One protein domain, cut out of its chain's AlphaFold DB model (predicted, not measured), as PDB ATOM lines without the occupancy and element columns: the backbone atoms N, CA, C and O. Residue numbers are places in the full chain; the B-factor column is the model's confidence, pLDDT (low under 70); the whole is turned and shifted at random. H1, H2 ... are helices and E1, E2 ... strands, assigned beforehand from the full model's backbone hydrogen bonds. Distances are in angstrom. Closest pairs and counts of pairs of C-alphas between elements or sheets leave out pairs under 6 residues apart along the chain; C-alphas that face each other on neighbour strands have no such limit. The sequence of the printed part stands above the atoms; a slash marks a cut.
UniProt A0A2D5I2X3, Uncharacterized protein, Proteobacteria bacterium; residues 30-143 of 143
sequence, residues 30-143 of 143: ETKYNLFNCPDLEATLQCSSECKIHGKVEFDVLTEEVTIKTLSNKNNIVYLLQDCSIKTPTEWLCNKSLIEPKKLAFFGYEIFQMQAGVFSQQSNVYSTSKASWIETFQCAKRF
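What this domain is: This is residues 30 to 143 of the 143 residues of an uncharacterized protein of Proteobacteria bacterium (UniProt A0A2D5I2X3). Picture two twisted sheets of five strands each, partly face to face as a sandwich with their strands crossed; E10, at an edge of one sheet, comes close to E8 of the other, and the short helix H1 sits at that corner. The turns of two hairpins of the second sheet, E6 with E7 and E8 with E9, reach out past E4, the other edge of the first sheet. The printed part has 114 residues, with ten named strands and one named helix in the order E1 H1 E2 E3 E4 E5 E6 E7 E8 E9 E10, and its class is mostly strand. The sheets run E4 E3 E2 E1 E10 and E5 E6 E7 E8 E9, both antiparallel throughout. The whole is compact, with a radius of gyration of the C-alphas of 14.4 A and spans of 40 by 34 by 29 A.

How they stand to each other: Start with the sheet that runs E5, residues 82 to 88, E6, residues 91 to 100, E7, residues 105 to 115, E8, residues 118 to 125, and E9, residues 133 to 136. It is a meander, each strand the antiparallel neighbour of the one before, and strongly twisted, its C-alphas up to 4.7 A off its best plane. Look within its hairpins for N and O pairs within hydrogen-bond range: N 85 and O 93 between E5 and E6 at 2.7 A, N 94 and O 112 between E6 and E7 at 2.8 A, N 120 and O 113 between E7 and E8 at 2.7 A. In the hairpin E8 and E9 no such pair is within range; C-alphas 124 and 133 face each other at 5.8 A. Now turn to the sheet of E4, residues 75 to 80, E3, residues 65 to 72, E2, residues 52 to 60, E1, residues 31 to 37, and E10, residues 138 to 142, in that order. E2 E3 E4 form a second meander, and this sheet is strongly twisted, its strands' lines turning by 87 degrees from edge to edge. Within hydrogen-bond range are N 75 and O 72 between E4 and E3 at 2.9 A, N 56 and O 69 between E3 and E2 at 2.8 A, N 33 and O 57 between E2 and E1 at 2.9 A, and N 34 and O 141 between E1 and E10 at 2.8 A. The two sheets form a sandwich, two sheets face to face, with the facing parts 10.7 A centre to centre, the best planes 10 degrees apart and the strands at 70 degrees. The closest C-alphas of E8 and E10, those of Phe 119 and Cys 139, are 4.6 A apart. E4 runs on into E5 across one residue at 80 degrees, and E9 into E10 at 27 degrees. E2 and E7, for instance, are apart. H1, residues 41 to 46, is on both sheets but only grazes each; its closest C-alphas to E10 are those of Thr 44 and Cys 139, 5.2 A. In H1 every O i to N i+4 pair is within hydrogen-bond range.

Where its parts are: Find C-alpha 31 at (154.358, 115.341, 162.930), where E1 begins its 19.5 A. E2 covers 24.4 A and E3 21.3 A. From C-alpha 105 at (127.799, 129.856, 180.326), E7, the longest strand, runs 31.3 A to C-alpha 115; E6 covers 29.6 A and E8 23.2 A. E10 ends at C-alpha 142, (158.908, 121.322, 162.626).

The domain as a whole: The two C-alphas farthest apart, those of Ser 49 and Leu 104, are 41.8 A apart. The printed part has no cut, and no link is long. The mean pLDDT of the printed part is 72.9; among the residues under 70 are 71 to 78, 99 to 107 and 123 to 136.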
ATOM      1  N   GLU A  30     154.035 110.714 162.652       61.03
ATOM      2  CA  GLU A  30     153.566 111.663 163.669       61.03
ATOM      3  C   GLU A  30     154.356 112.968 163.487       61.03
ATOM      4  O   GLU A  30     155.592 112.971 163.531       61.03
ATOM      5  N   THR A  31     153.667 114.079 163.215       69.19
ATOM      6  CA  THR A  31     154.358 115.341 162.930       69.19
ATOM      7  C   THR A  31     154.406 116.188 164.191       69.19
ATOM      8  O   THR A  31     153.371 116.562 164.743       69.19
ATOM      9  N   LYS A  32     155.623 116.476 164.660       77.62
ATOM     10  CA  LYS A  32     155.877 117.269 165.867       77.62
ATOM     11  C   LYS A  32     156.409 118.636 165.482       77.62
ATOM     12  O   LYS A  32     157.308 118.746 164.646       77.62
ATOM     13  N   TYR A  33     155.876 119.665 166.123       80.50
ATOM     14  CA  TYR A  33     156.306 121.042 165.941       80.50
ATOM     15  C   TYR A  33     156.622 121.669 167.294       80.50
ATOM     16  O   TYR A  33     155.861 121.511 168.245       80.50
ATOM     17  N   ASN A  34     157.721 122.408 167.385       83.81
ATOM     18  CA  ASN A  34     157.977 123.302 168.505       83.81
ATOM     19  C   ASN A  34     157.064 124.518 168.378       83.81
ATOM     20  O   ASN A  34     157.022 125.140 167.320       83.81
ATOM     21  N   LEU A  35     156.350 124.839 169.451       84.19
ATOM     22  CA  LEU A  35     155.466 125.993 169.559       84.19
ATOM     23  C   LEU A  35     156.228 127.145 170.210       84.19
ATOM     24  O   LEU A  35     156.874 126.946 171.242       84.19
ATOM     25  N   PHE A  36     156.115 128.345 169.652       84.81
ATOM     26  CA  PHE A  36     156.772 129.549 170.144       84.81
ATOM     27  C   PHE A  36     155.762 130.678 170.351       84.81
ATOM     28  O   PHE A  36     154.829 130.824 169.565       84.81
ATOM     29  N   ASN A  37     155.986 131.494 171.379       86.62
ATOM     30  CA  ASN A  37     155.307 132.771 171.582       86.62
ATOM     31  C   ASN A  37     156.157 133.888 170.991       86.62
ATOM     32  O   ASN A  37     157.336 134.005 171.333       86.62
ATOM     33  N   CYS A  38     155.547 134.722 170.164       83.50
ATOM     34  CA  CYS A  38     156.171 135.861 169.509       83.50
ATOM     35  C   CYS A  38     155.660 137.179 170.117       83.50
ATOM     36  O   CYS A  38     154.565 137.211 170.685       83.50
ATOM     37  N   PRO A  39     156.455 138.260 170.044       84.00
ATOM     38  CA  PRO A  39     156.056 139.569 170.562       84.00
ATOM     39  C   PRO A  39     154.932 140.223 169.743       84.00
ATOM     40  O   PRO A  39     154.113 140.942 170.311       84.00
ATOM     41  N   ASP A  40     154.880 139.957 168.437       82.06
ATOM     42  CA  ASP A  40     153.942 140.568 167.496       82.06
ATOM     43  C   ASP A  40     153.666 139.664 166.279       82.06
ATOM     44  O   ASP A  40     154.248 138.583 166.113       82.06
ATOM     45  N   LEU A  41     152.743 140.117 165.424       78.12
ATOM     46  CA  LEU A  41     152.329 139.421 164.210       78.12
ATOM     47  C   LEU A  41     153.480 139.228 163.211       78.12
ATOM     48  O   LEU A  41     153.567 138.168 162.595       78.12
ATOM     49  N   GLU A  42     154.354 140.220 163.036       82.88
ATOM     50  CA  GLU A  42     155.446 140.160 162.059       82.88
ATOM     51  C   GLU A  42     156.457 139.074 162.447       82.88
ATOM     52  O   GLU A  42     156.801 138.208 161.632       82.88
ATOM     53  N   ALA A  43     156.843 139.049 163.723       82.12
ATOM     54  CA  ALA A  43     157.673 138.007 164.303       82.12
ATOM     55  C   ALA A  43     157.014 136.622 164.194       82.12
ATOM     56  O   ALA A  43     157.707 135.650 163.895       82.12
ATOM     57  N   THR A  44     155.690 136.523 164.363       80.38
ATOM     58  CA  THR A  44     154.932 135.276 164.152       80.38
ATOM     59  C   THR A  44     154.993 134.783 162.710       80.38
ATOM     60  O   THR A  44     155.274 133.604 162.492       80.38
ATOM     61  N   LEU A  45     154.770 135.660 161.725       78.31
ATOM     62  CA  LEU A  45     154.733 135.283 160.306       78.31
ATOM     63  C   LEU A  45     156.069 134.710 159.823       78.31
ATOM     64  O   LEU A  45     156.095 133.791 159.009       78.31
ATOM     65  N   GLN A  46     157.179 135.231 160.345       82.19
ATOM     66  CA  GLN A  46     158.525 134.741 160.029       82.19
ATOM     67  C   GLN A  46     159.019 133.675 161.015       82.19
ATOM     68  O   GLN A  46     160.083 133.082 160.820       82.19
ATOM     69  N   CYS A  47     158.264 133.450 162.092       78.00
ATOM     70  CA  CYS A  47     158.678 132.714 163.276       78.00
ATOM     71  C   CYS A  47     160.124 133.078 163.663       78.00
ATOM     72  O   CYS A  47     161.040 132.244 163.623       78.00
ATOM     73  N   SER A  48     160.335 134.374 163.906       83.88
ATOM     74  CA  SER A  48     161.650 134.995 164.061       83.88
ATOM     75  C   SER A  48     162.397 134.466 165.293       83.88
ATOM     76  O   SER A  48     161.845 133.774 166.151       83.88
ATOM     77  N   SER A  49     163.688 134.786 165.406       86.25
ATOM     78  CA  SER A  49     164.510 134.408 166.566       86.25
ATOM     79  C   SER A  49     164.058 135.041 167.887       86.25
ATOM     80  O   SER A  49     164.514 134.625 168.948       86.25
ATOM     81  N   GLU A  50     163.190 136.051 167.836       87.56
ATOM     82  CA  GLU A  50     162.634 136.712 169.020       87.56
ATOM     83  C   GLU A  50     161.521 135.886 169.675       87.56
ATOM     84  O   GLU A  50     161.214 136.073 170.857       87.56
ATOM     85  N   CYS A  51     160.943 134.937 168.932       85.19
ATOM     86  CA  CYS A  51     159.928 134.041 169.449       85.19
ATOM     87  C   CYS A  51     160.539 133.048 170.450       85.19
ATOM     88  O   CYS A  51     161.520 132.354 170.174       85.19
ATOM     89  N   LYS A  52     159.937 132.946 171.636       88.75
ATOM     90  CA  LYS A  52     160.413 132.087 172.727       88.75
ATOM     91  C   LYS A  52     159.647 130.782 172.748       88.75
ATOM     92  O   LYS A  52     158.431 130.779 172.577       88.75
ATOM     93  N   ILE A  53     160.347 129.681 173.011       85.44
ATOM     94  CA  ILE A  53     159.707 128.370 173.097       85.44
ATOM     95  C   ILE A  53     158.605 128.384 174.163       85.44
ATOM     96  O   ILE A  53     158.813 128.790 175.305       85.44
ATOM     97  N   HIS A  54     157.417 127.964 173.753       83.94
ATOM     98  CA  HIS A  54     156.217 127.918 174.576       83.94
ATOM     99  C   HIS A  54     155.703 126.489 174.760       83.94
ATOM    100  O   HIS A  54     155.012 126.202 175.734       83.94
ATOM    101  N   GLY A  55     156.062 125.560 173.875       84.44
ATOM    102  CA  GLY A  55     155.667 124.165 174.004       84.44
ATOM    103  C   GLY A  55     155.873 123.383 172.721       84.44
ATOM    104  O   GLY A  55     156.825 123.627 171.983       84.44
ATOM    105  N   LYS A  56     154.964 122.450 172.452       81.50
ATOM    106  CA  LYS A  56     154.936 121.667 171.221       81.50
ATOM    107  C   LYS A  56     153.512 121.360 170.770       81.50
ATOM    108  O   LYS A  56     152.607 121.230 171.591       81.50
ATOM    109  N   VAL A  57     153.342 121.210 169.466       75.88
ATOM    110  CA  VAL A  57     152.123 120.716 168.828       75.88
ATOM    111  C   VAL A  57     152.430 119.344 168.247       75.88
ATOM    112  O   VAL A  57     153.431 119.167 167.549       75.88
ATOM    113  N   GLU A  58     151.591 118.371 168.569       76.38
ATOM    114  CA  GLU A  58     151.661 117.008 168.058       76.38
ATOM    115  C   GLU A  58     150.392 116.759 167.246       76.38
ATOM    116  O   GLU A  58     149.279 116.967 167.735       76.38
ATOM    117  N   PHE A  59     150.579 116.382 165.985       70.38
ATOM    118  CA  PHE A  59     149.488 116.046 165.086       70.38
ATOM    119  C   PHE A  59     149.459 114.539 164.857       70.38
ATOM    120  O   PHE A  59     150.439 113.979 164.343       70.38
ATOM    121  N   ASP A  60     148.339 113.911 165.217       70.88
ATOM    122  CA  ASP A  60     148.069 112.516 164.901       70.88
ATOM    123  C   ASP A  60     147.181 112.437 163.654       70.88
ATOM    124  O   ASP A  60     146.019 112.840 163.641       70.88
ATOM    125  N   VAL A  61     147.770 111.922 162.573       59.47
ATOM    126  CA  VAL A  61     147.111 111.790 161.269       59.47
ATOM    127  C   VAL A  61     146.028 110.704 161.296       59.47
ATOM    128  O   VAL A  61     145.099 110.763 160.499       59.47
ATOM    129  N   LEU A  62     146.142 109.702 162.175       62.81
ATOM    130  CA  LEU A  62     145.232 108.555 162.212       62.81
ATOM    131  C   LEU A  62     143.934 108.873 162.943       62.81
ATOM    132  O   LEU A  62     142.882 108.363 162.565       62.81
ATOM    133  N   THR A  63     144.017 109.681 163.998       67.06
ATOM    134  CA  THR A  63     142.849 110.056 164.798       67.06
ATOM    135  C   THR A  63     142.245 111.392 164.372       67.06
ATOM    136  O   THR A  63     141.174 111.738 164.857       67.06
ATOM    137  N   GLU A  64     142.895 112.121 163.452       63.94
ATOM    138  CA  GLU A  64     142.544 113.504 163.089       63.94
ATOM    139  C   GLU A  64     142.531 114.442 164.311       63.94
ATOM    140  O   GLU A  64     141.865 115.477 164.337       63.94
ATOM    141  N   GLU A  65     143.304 114.092 165.340       68.50
ATOM    142  CA  GLU A  65     143.377 114.844 166.580       68.50
ATOM    143  C   GLU A  65     144.603 115.756 166.577       68.50
ATOM    144  O   GLU A  65     145.748 115.344 166.361       68.50
ATOM    145  N   VAL A  66     144.367 117.031 166.885       71.81
ATOM    146  CA  VAL A  66     145.439 117.982 167.172       71.81
ATOM    147  C   VAL A  66     145.628 118.038 168.678       71.81
ATOM    148  O   VAL A  66     144.724 118.437 169.418       71.81
ATOM    149  N   THR A  67     146.833 117.689 169.123       75.19
ATOM    150  CA  THR A  67     147.235 117.797 170.520       75.19
ATOM    151  C   THR A  67     148.213 118.952 170.701       75.19
ATOM    152  O   THR A  67     149.348 118.916 170.226       75.19
ATOM    153  N   ILE A  68     147.811 119.974 171.454       73.38
ATOM    154  CA  ILE A  68     148.712 121.069 171.843       73.38
ATOM    155  C   ILE A  68     149.203 120.827 173.267       73.38
ATOM    156  O   ILE A  68     148.400 120.653 174.183       73.38
ATOM    157  N   LYS A  69     150.527 120.836 173.450       75.75
ATOM    158  CA  LYS A  69     151.211 120.702 174.741       75.75
ATOM    159  C   LYS A  69     151.965 121.986 175.058       75.75
ATOM    160  O   LYS A  69     153.050 122.217 174.527       75.75
ATOM    161  N   THR A  70     151.418 122.815 175.939       75.12
ATOM    162  CA  THR A  70     152.057 124.074 176.364       75.12
ATOM    163  C   THR A  70     152.855 123.894 177.654       75.12
ATOM    164  O   THR A  70     152.432 123.165 178.555       75.12
ATOM    165  N   LEU A  71     153.964 124.620 177.780       68.31
ATOM    166  CA  LEU A  71     154.752 124.749 179.003       68.31
ATOM    167  C   LEU A  71     154.104 125.827 179.886       68.31
ATOM    168  O   LEU A  71     154.329 127.018 179.678       68.31
ATOM    169  N   SER A  72     153.295 125.436 180.873       58.72
ATOM    170  CA  SER A  72     152.724 126.377 181.849       58.72
ATOM    171  C   SER A  72     153.016 125.919 183.274       58.72
ATOM    172  O   SER A  72     152.696 124.792 183.636       58.72
ATOM    173  N   ASN A  73     153.663 126.778 184.073       49.12
ATOM    174  CA  ASN A  73     153.902 126.633 185.519       49.12
ATOM    175  C   ASN A  73     153.953 125.180 186.041       49.12
ATOM    176  O   ASN A  73     153.148 124.777 186.877       49.12
ATOM    177  N   LYS A  74     154.955 124.422 185.568       50.66
ATOM    178  CA  LYS A  74     155.307 123.043 185.976       50.66
ATOM    179  C   LYS A  74     154.389 121.909 185.499       50.66
ATOM    180  O   LYS A  74     154.735 120.759 185.756       50.66
ATOM    181  N   ASN A  75     153.317 122.186 184.757       54.56
ATOM    182  CA  ASN A  75     152.432 121.160 184.204       54.56
ATOM    183  C   ASN A  75     152.340 121.265 182.675       54.56
ATOM    184  O   ASN A  75     152.231 122.350 182.107       54.56
ATOM    185  N   ASN A  76     152.339 120.112 182.002       63.09
ATOM    186  CA  ASN A  76     151.974 120.043 180.592       63.09
ATOM    187  C   ASN A  76     150.453 120.153 180.498       63.09
ATOM    188  O   ASN A  76     149.746 119.276 180.995       63.09
ATOM    189  N   ILE A  77     149.953 121.218 179.872       65.19
ATOM    190  CA  ILE A  77     148.528 121.313 179.546       65.19
ATOM    191  C   ILE A  77     148.335 120.675 178.178       65.19
ATOM    192  O   ILE A  77     149.022 121.050 177.231       65.19
ATOM    193  N   VAL A  78     147.438 119.692 178.106       69.38
ATOM    194  CA  VAL A  78     147.076 118.981 176.880       69.38
ATOM    195  C   VAL A  78     145.721 119.499 176.424       69.38
ATOM    196  O   VAL A  78     144.735 119.370 177.149       69.38
ATOM    197  N   TYR A  79     145.674 120.081 175.229       71.50
ATOM    198  CA  TYR A  79     144.422 120.451 174.580       71.50
ATOM    199  C   TYR A  79     144.129 119.467 173.458       71.50
ATOM    200  O   TYR A  79     144.936 119.345 172.539       71.50
ATOM    201  N   LEU A  80     142.973 118.809 173.548       72.50
ATOM    202  CA  LEU A  80     142.360 118.115 172.424       72.50
ATOM    203  C   LEU A  80     141.441 119.113 171.721       72.50
ATOM    204  O   LEU A  80     140.494 119.616 172.334       72.50
ATOM    205  N   LEU A  81     141.768 119.454 170.480       75.88
ATOM    206  CA  LEU A  81     140.956 120.375 169.693       75.88
ATOM    207  C   LEU A  81     139.812 119.623 169.012       75.88
ATOM    208  O   LEU A  81     139.973 118.474 168.612       75.88
ATOM    209  N   GLN A  82     138.654 120.270 168.917       71.06
ATOM    210  CA  GLN A  82     137.452 119.718 168.292       71.06
ATOM    211  C   GLN A  82     137.096 120.541 167.050       71.06
ATOM    212  O   GLN A  82     137.703 121.584 166.799       71.06
ATOM    213  N   ASP A  83     136.137 120.048 166.259       77.38
ATOM    214  CA  ASP A  83     135.607 120.746 165.078       77.38
ATOM    215  C   ASP A  83     136.696 121.164 164.061       77.38
ATOM    216  O   ASP A  83     136.622 122.198 163.396       77.38
ATOM    217  N   CYS A  84     137.738 120.343 163.930       81.75
ATOM    218  CA  CYS A  84     138.865 120.625 163.057       81.75
ATOM    219  C   CYS A  84     138.521 120.423 161.571       81.75
ATOM    220  O   CYS A  84     138.066 119.361 161.154       81.75
ATOM    221  N   SER A  85     138.827 121.416 160.740       86.06
ATOM    222  CA  SER A  85     138.954 121.271 159.292       86.06
ATOM    223  C   SER A  85     140.414 120.998 158.946       86.06
ATOM    224  O   SER A  85     141.252 121.901 158.977       86.06
ATOM    225  N   ILE A  86     140.729 119.742 158.634       82.06
ATOM    226  CA  ILE A  86     142.091 119.288 158.341       82.06
ATOM    227  C   ILE A  86     142.210 119.011 156.843       82.06
ATOM    228  O   ILE A  86     141.470 118.202 156.291       82.06
ATOM    229  N   LYS A  87     143.163 119.673 156.176       83.25
ATOM    230  CA  LYS A  87     143.548 119.355 154.790       83.25
ATOM    231  C   LYS A  87     144.857 118.584 154.749       83.25
ATOM    232  O   LYS A  87     144.970 117.588 154.045       83.25
ATOM    233  N   THR A  88     145.854 119.060 155.493       78.81
ATOM    234  CA  THR A  88     147.179 118.438 155.623       78.81
ATOM    235  C   THR A  88     147.748 118.720 157.023       78.81
ATOM    236  O   THR A  88     147.266 119.635 157.692       78.81
ATOM    237  N   PRO A  89     148.819 118.039 157.475       75.12
ATOM    238  CA  PRO A  89     149.480 118.362 158.748       75.12
ATOM    239  C   PRO A  89     150.000 119.809 158.858       75.12
ATOM    240  O   PRO A  89     150.275 120.285 159.959       75.12
ATOM    241  N   THR A  90     150.157 120.502 157.726       76.44
ATOM    242  CA  THR A  90     150.595 121.904 157.622       76.44
ATOM    243  C   THR A  90     149.471 122.865 157.220       76.44
ATOM    244  O   THR A  90     149.726 124.059 157.060       76.44
ATOM    245  N   GLU A  91     148.254 122.354 157.020       82.38
ATOM    246  CA  GLU A  91     147.061 123.110 156.635       82.38
ATOM    247  C   GLU A  91     145.833 122.567 157.366       82.38
ATOM    248  O   GLU A  91     145.181 121.619 156.914       82.38
ATOM    249  N   TRP A  92     145.512 123.176 158.502       85.62
ATOM    250  CA  TRP A  92     144.345 122.824 159.302       85.62
ATOM    251  C   TRP A  92     143.850 124.018 160.118       85.62
ATOM    252  O   TRP A  92     144.579 124.978 160.362       85.62
ATOM    253  N   LEU A  93     142.590 123.955 160.529       85.69
ATOM    254  CA  LEU A  93     141.912 124.956 161.344       85.69
ATOM    255  C   LEU A  93     141.052 124.226 162.369       85.69
ATOM    256  O   LEU A  93     140.250 123.389 161.979       85.69
ATOM    257  N   CYS A  94     141.182 124.548 163.645       83.88
ATOM    258  CA  CYS A  94     140.375 123.983 164.717       83.88
ATOM    259  C   CYS A  94     139.821 125.089 165.606       83.88
ATOM    260  O   CYS A  94     140.426 126.154 165.752       83.88
ATOM    261  N   ASN A  95     138.715 124.802 166.273       80.75
ATOM    262  CA  ASN A  95     138.118 125.676 167.268       80.75
ATOM    263  C   ASN A  95     137.944 124.941 168.593       80.75
ATOM    264  O   ASN A  95     137.799 123.726 168.679       80.75
ATOM    265  N   LYS A  96     137.954 125.709 169.671       79.94
ATOM    266  CA  LYS A  96     137.689 125.204 171.010       79.94
ATOM    267  C   LYS A  96     136.740 126.151 171.706       79.94
ATOM    268  O   LYS A  96     137.088 127.296 171.976       79.94
ATOM    269  N   SER A  97     135.548 125.662 172.016       75.94
ATOM    270  CA  SER A  97     134.583 126.422 172.807       75.94
ATOM    271  C   SER A  97     135.028 126.479 174.268       75.94
ATOM    272  O   SER A  97     135.301 125.455 174.896       75.94
ATOM    273  N   LEU A  98     135.079 127.681 174.830       74.12
ATOM    274  CA  LEU A  98     135.332 127.922 176.243       74.12
ATOM    275  C   LEU A  98     133.988 127.920 176.976       74.12
ATOM    276  O   LEU A  98     133.303 128.937 177.068       74.12
ATOM    277  N   ILE A  99     133.584 126.752 177.470       68.62
ATOM    278  CA  ILE A  99     132.351 126.573 178.247       68.62
ATOM    279  C   ILE A  99     132.745 126.309 179.699       68.62
ATOM    280  O   ILE A  99     133.531 125.401 179.961       68.62
ATOM    281  N   GLU A 100     132.205 127.071 180.659       63.12
ATOM    282  CA  GLU A 100     132.381 126.744 182.080       63.12
ATOM    283  C   GLU A 100     131.335 125.685 182.467       63.12
ATOM    284  O   GLU A 100     130.144 126.012 182.569       63.12
ATOM    285  N   PRO A 101     131.733 124.422 182.728       54.97
ATOM    286  CA  PRO A 101     130.780 123.317 182.882       54.97
ATOM    287  C   PRO A 101     129.814 123.529 184.051       54.97
ATOM    288  O   PRO A 101     128.687 123.049 184.037       54.97
ATOM    289  N   LYS A 102     130.256 124.275 185.071       61.91
ATOM    290  CA  LYS A 102     129.486 124.544 186.289       61.91
ATOM    291  C   LYS A 102     128.433 125.642 186.131       61.91
ATOM    292  O   LYS A 102     127.548 125.721 186.974       61.91
ATOM    293  N   LYS A 103     128.537 126.501 185.111       58.97
ATOM    294  CA  LYS A 103     127.647 127.664 184.941       58.97
ATOM    295  C   LYS A 103     126.784 127.612 183.682       58.97
ATOM    296  O   LYS A 103     125.969 128.510 183.509       58.97
ATOM    297  N   LEU A 104     126.963 126.605 182.813       59.16
ATOM    298  CA  LEU A 104     126.309 126.530 181.491       59.16
ATOM    299  C   LEU A 104     126.447 127.843 180.696       59.16
ATOM    300  O   LEU A 104     125.587 128.205 179.900       59.16
ATOM    301  N   ALA A 105     127.531 128.576 180.945       61.03
ATOM    302  CA  ALA A 105     127.799 129.856 180.326       61.03
ATOM    303  C   ALA A 105     128.920 129.678 179.304       61.03
ATOM    304  O   ALA A 105     129.949 129.052 179.579       61.03
ATOM    305  N   PHE A 106     128.678 130.204 178.108       65.12
ATOM    306  CA  PHE A 106     129.661 130.291 177.042       65.12
ATOM    307  C   PHE A 106     130.529 131.529 177.273       65.12
ATOM    308  O   PHE A 106     130.020 132.647 177.314       65.12
ATOM    309  N   PHE A 107     131.833 131.315 177.426       68.69
ATOM    310  CA  PHE A 107     132.831 132.359 177.662       68.69
ATOM    311  C   PHE A 107     133.632 132.686 176.413       68.69
ATOM    312  O   PHE A 107     134.534 133.509 176.478       68.69
ATOM    313  N   GLY A 108     133.306 132.076 175.275       74.62
ATOM    314  CA  GLY A 108     133.923 132.375 173.993       74.62
ATOM    315  C   GLY A 108     134.601 131.179 173.362       74.62
ATOM    316  O   GLY A 108     134.222 130.038 173.620       74.62
ATOM    317  N   TYR A 109     135.554 131.435 172.479       74.56
ATOM    318  CA  TYR A 109     136.200 130.398 171.691       74.56
ATOM    319  C   TYR A 109     137.667 130.723 171.438       74.56
ATOM    320  O   TYR A 109     138.072 131.882 171.390       74.56
ATOM    321  N   GLU A 110     138.458 129.683 171.236       78.19
ATOM    322  CA  GLU A 110     139.823 129.783 170.738       78.19
ATOM    323  C   GLU A 110     139.866 129.196 169.329       78.19
ATOM    324  O   GLU A 110     139.277 128.143 169.083       78.19
ATOM    325  N   ILE A 111     140.530 129.886 168.406       79.81
ATOM    326  CA  ILE A 111     140.826 129.399 167.058       79.81
ATOM    327  C   ILE A 111     142.298 129.021 167.011       79.81
ATOM    328  O   ILE A 111     143.156 129.775 167.460       79.81
ATOM    329  N   PHE A 112     142.578 127.865 166.427       82.38
ATOM    330  CA  PHE A 112     143.914 127.348 166.189       82.38
ATOM    331  C   PHE A 112     144.047 127.069 164.704       82.38
ATOM    332  O   PHE A 112     143.208 126.379 164.133       82.38
ATOM    333  N   GLN A 113     145.088 127.581 164.068       83.88
ATOM    334  CA  GLN A 113     145.274 127.420 162.635       83.88
ATOM    335  C   GLN A 113     146.722 127.081 162.327       83.88
ATOM    336  O   GLN A 113     147.629 127.697 162.870       83.88
ATOM    337  N   MET A 114     146.930 126.153 161.403       81.88
ATOM    338  CA  MET A 114     148.201 125.928 160.731       81.88
ATOM    339  C   MET A 114     148.016 126.237 159.250       81.88
ATOM    340  O   MET A 114     147.132 125.671 158.610       81.88
ATOM    341  N   GLN A 115     148.834 127.129 158.700       81.50
ATOM    342  CA  GLN A 115     148.815 127.467 157.280       81.50
ATOM    343  C   GLN A 115     150.242 127.547 156.754       81.50
ATOM    344  O   GLN A 115     151.055 128.310 157.269       81.50
ATOM    345  N   ALA A 116     150.554 126.741 155.737       75.56
ATOM    346  CA  ALA A 116     151.904 126.627 155.181       75.56
ATOM    347  C   ALA A 116     152.985 126.359 156.255       75.56
ATOM    348  O   ALA A 116     154.112 126.838 156.159       75.56
ATOM    349  N   GLY A 117     152.633 125.602 157.303       66.56
ATOM    350  CA  GLY A 117     153.532 125.293 158.420       66.56
ATOM    351  C   GLY A 117     153.686 126.409 159.461       66.56
ATOM    352  O   GLY A 117     154.436 126.230 160.415       66.56
ATOM    353  N   VAL A 118     152.968 127.526 159.314       70.50
ATOM    354  CA  VAL A 118     152.877 128.586 160.322       70.50
ATOM    355  C   VAL A 118     151.639 128.348 161.179       70.50
ATOM    356  O   VAL A 118     150.512 128.381 160.685       70.50
ATOM    357  N   PHE A 119     151.855 128.096 162.466       75.44
ATOM    358  CA  PHE A 119     150.782 127.995 163.452       75.44
ATOM    359  C   PHE A 119     150.358 129.384 163.935       75.44
ATOM    360  O   PHE A 119     151.202 130.258 164.068       75.44
ATOM    361  N   SER A 120     149.086 129.569 164.260       73.44
ATOM    362  CA  SER A 120     148.568 130.735 164.968       73.44
ATOM    363  C   SER A 120     147.444 130.316 165.916       73.44
ATOM    364  O   SER A 120     146.719 129.352 165.655       73.44
ATOM    365  N   GLN A 121     147.310 131.044 167.021       76.88
ATOM    366  CA  GLN A 121     146.234 130.884 167.993       76.88
ATOM    367  C   GLN A 121     145.560 132.240 168.193       76.88
ATOM    368  O   GLN A 121     146.234 133.259 168.263       76.88
ATOM    369  N   GLN A 122     144.236 132.266 168.293       70.62
ATOM    370  CA  GLN A 122     143.476 133.473 168.610       70.62
ATOM    371  C   GLN A 122     142.445 133.136 169.682       70.62
ATOM    372  O   GLN A 122     141.700 132.169 169.529       70.62
ATOM    373  N   SER A 123     142.380 133.922 170.757       69.56
ATOM    374  CA  SER A 123     141.448 133.688 171.863       69.56
ATOM    375  C   SER A 123     140.409 134.808 171.933       69.56
ATOM    376  O   SER A 123     140.728 135.976 172.153       69.56
ATOM    377  N   ASN A 124     139.138 134.442 171.781       67.50
ATOM    378  CA  ASN A 124     137.996 135.333 171.924       67.50
ATOM    379  C   ASN A 124     137.276 134.995 173.234       67.50
ATOM    380  O   ASN A 124     136.583 133.984 173.305       67.50
ATOM    381  N   VAL A 125     137.470 135.814 174.274       65.31
ATOM    382  CA  VAL A 125     136.873 135.600 175.601       65.31
ATOM    383  C   VAL A 125     135.800 136.656 175.880       65.31
ATOM    384  O   VAL A 125     136.090 137.847 175.996       65.31
ATOM    385  N   TYR A 126     134.556 136.217 176.050       60.50
ATOM    386  CA  TYR A 126     133.441 137.041 176.506       60.50
ATOM    387  C   TYR A 126     133.470 137.141 178.037       60.50
ATOM    388  O   TYR A 126     132.942 136.294 178.758       60.50
ATOM    389  N   SER A 127     134.108 138.194 178.542       54.72
ATOM    390  CA  SER A 127     133.936 138.660 179.921       54.72
ATOM    391  C   SER A 127     132.596 139.403 180.057       54.72
ATOM    392  O   SER A 127     132.107 140.013 179.105       54.72
ATOM    393  N   THR A 128     131.995 139.403 181.254       54.34
ATOM    394  CA  THR A 128     130.828 140.251 181.578       54.34
ATOM    395  C   THR A 128     131.113 141.747 181.382       54.34
ATOM    396  O   THR A 128     130.181 142.533 181.213       54.34
ATOM    397  N   SER A 129     132.388 142.149 181.340       51.34
ATOM    398  CA  SER A 129     132.840 143.437 180.817       51.34
ATOM    399  C   SER A 129     133.284 143.289 179.355       51.34
ATOM    400  O   SER A 129     134.141 142.481 179.011       51.34
ATOM    401  N   LYS A 130     132.679 144.094 178.482       47.22
ATOM    402  CA  LYS A 130     132.716 144.053 177.008       47.22
ATOM    403  C   LYS A 130     134.085 144.154 176.296       47.22
ATOM    404  O   LYS A 130     134.089 144.401 175.096       47.22
ATOM    405  N   ALA A 131     135.233 143.997 176.948       48.00
ATOM    406  CA  ALA A 131     136.516 144.185 176.275       48.00
ATOM    407  C   ALA A 131     137.644 143.357 176.891       48.00
ATOM    408  O   ALA A 131     138.264 143.770 177.865       48.00
ATOM    409  N   SER A 132     137.963 142.231 176.263       53.03
ATOM    410  CA  SER A 132     139.323 141.694 176.292       53.03
ATOM    411  C   SER A 132     139.498 140.719 175.132       53.03
ATOM    412  O   SER A 132     139.488 139.504 175.318       53.03
ATOM    413  N   TRP A 133     139.632 141.260 173.920       52.91
ATOM    414  CA  TRP A 133     140.388 140.554 172.889       52.91
ATOM    415  C   TRP A 133     141.813 140.411 173.420       52.91
ATOM    416  O   TRP A 133     142.450 141.415 173.741       52.91
ATOM    417  N   ILE A 134     142.280 139.178 173.584       61.97
ATOM    418  CA  ILE A 134     143.678 138.901 173.900       61.97
ATOM    419  C   ILE A 134     144.241 138.236 172.655       61.97
ATOM    420  O   ILE A 134     144.047 137.043 172.429       61.97
ATOM    421  N   GLU A 135     144.884 139.040 171.818       61.94
ATOM    422  CA  GLU A 135     145.621 138.531 170.669       61.94
ATOM    423  C   GLU A 135     146.913 137.885 171.171       61.94
ATOM    424  O   GLU A 135     147.722 138.515 171.854       61.94
ATOM    425  N   THR A 136     147.087 136.601 170.869       68.62
ATOM    426  CA  THR A 136     148.308 135.858 171.164       68.62
ATOM    427  C   THR A 136     149.019 135.536 169.858       68.62
ATOM    428  O   THR A 136     148.525 134.795 169.016       68.62
ATOM    429  N   PHE A 137     150.214 136.086 169.675       75.00
ATOM    430  CA  PHE A 137     151.026 135.809 168.495       75.00
ATOM    431  C   PHE A 137     151.894 134.586 168.771       75.00
ATOM    432  O   PHE A 137     152.796 134.609 169.609       75.00
ATOM    433  N   GLN A 138     151.580 133.475 168.112       79.06
ATOM    434  CA  GLN A 138     152.330 132.226 168.225       79.06
ATOM    435  C   GLN A 138     152.750 131.749 166.845       79.06
ATOM    436  O   GLN A 138     152.127 132.130 165.864       79.06
ATOM    437  N   CYS A 139     153.809 130.949 166.773       78.12
ATOM    438  CA  CYS A 139     154.248 130.267 165.558       78.12
ATOM    439  C   CYS A 139     154.748 128.864 165.897       78.12
ATOM    440  O   CYS A 139     155.049 128.566 167.057       78.12
ATOM    441  N   ALA A 140     154.854 127.990 164.897       79.62
ATOM    442  CA  ALA A 140     155.381 126.648 165.092       79.62
ATOM    443  C   ALA A 140     156.425 126.299 164.031       79.62
ATOM    444  O   ALA A 140     156.308 126.703 162.879       79.62
ATOM    445  N   LYS A 141     157.455 125.545 164.424       77.81
ATOM    446  CA  LYS A 141     158.478 125.006 163.512       77.81
ATOM    447  C   LYS A 141     158.599 123.510 163.700       77.81
ATOM    448  O   LYS A 141     158.575 123.033 164.833       77.81
ATOM    449  N   ARG A 142     158.731 122.776 162.595       75.25
ATOM    450  CA  ARG A 142     158.908 121.322 162.626       75.25
ATOM    451  C   ARG A 142     160.148 120.964 163.452       75.25
ATOM    452  O   ARG A 142     161.130 121.707 163.426       75.25
ATOM    453  N   PHE A 143     160.041 119.873 164.207       65.06
ATOM    454  CA  PHE A 143     161.151 119.289 164.956       65.06
ATOM    455  C   PHE A 143     162.230 118.728 164.023       65.06
ATOM    456  O   PHE A 143     161.854 118.203 162.946       65.06
TER     457      PHE A 143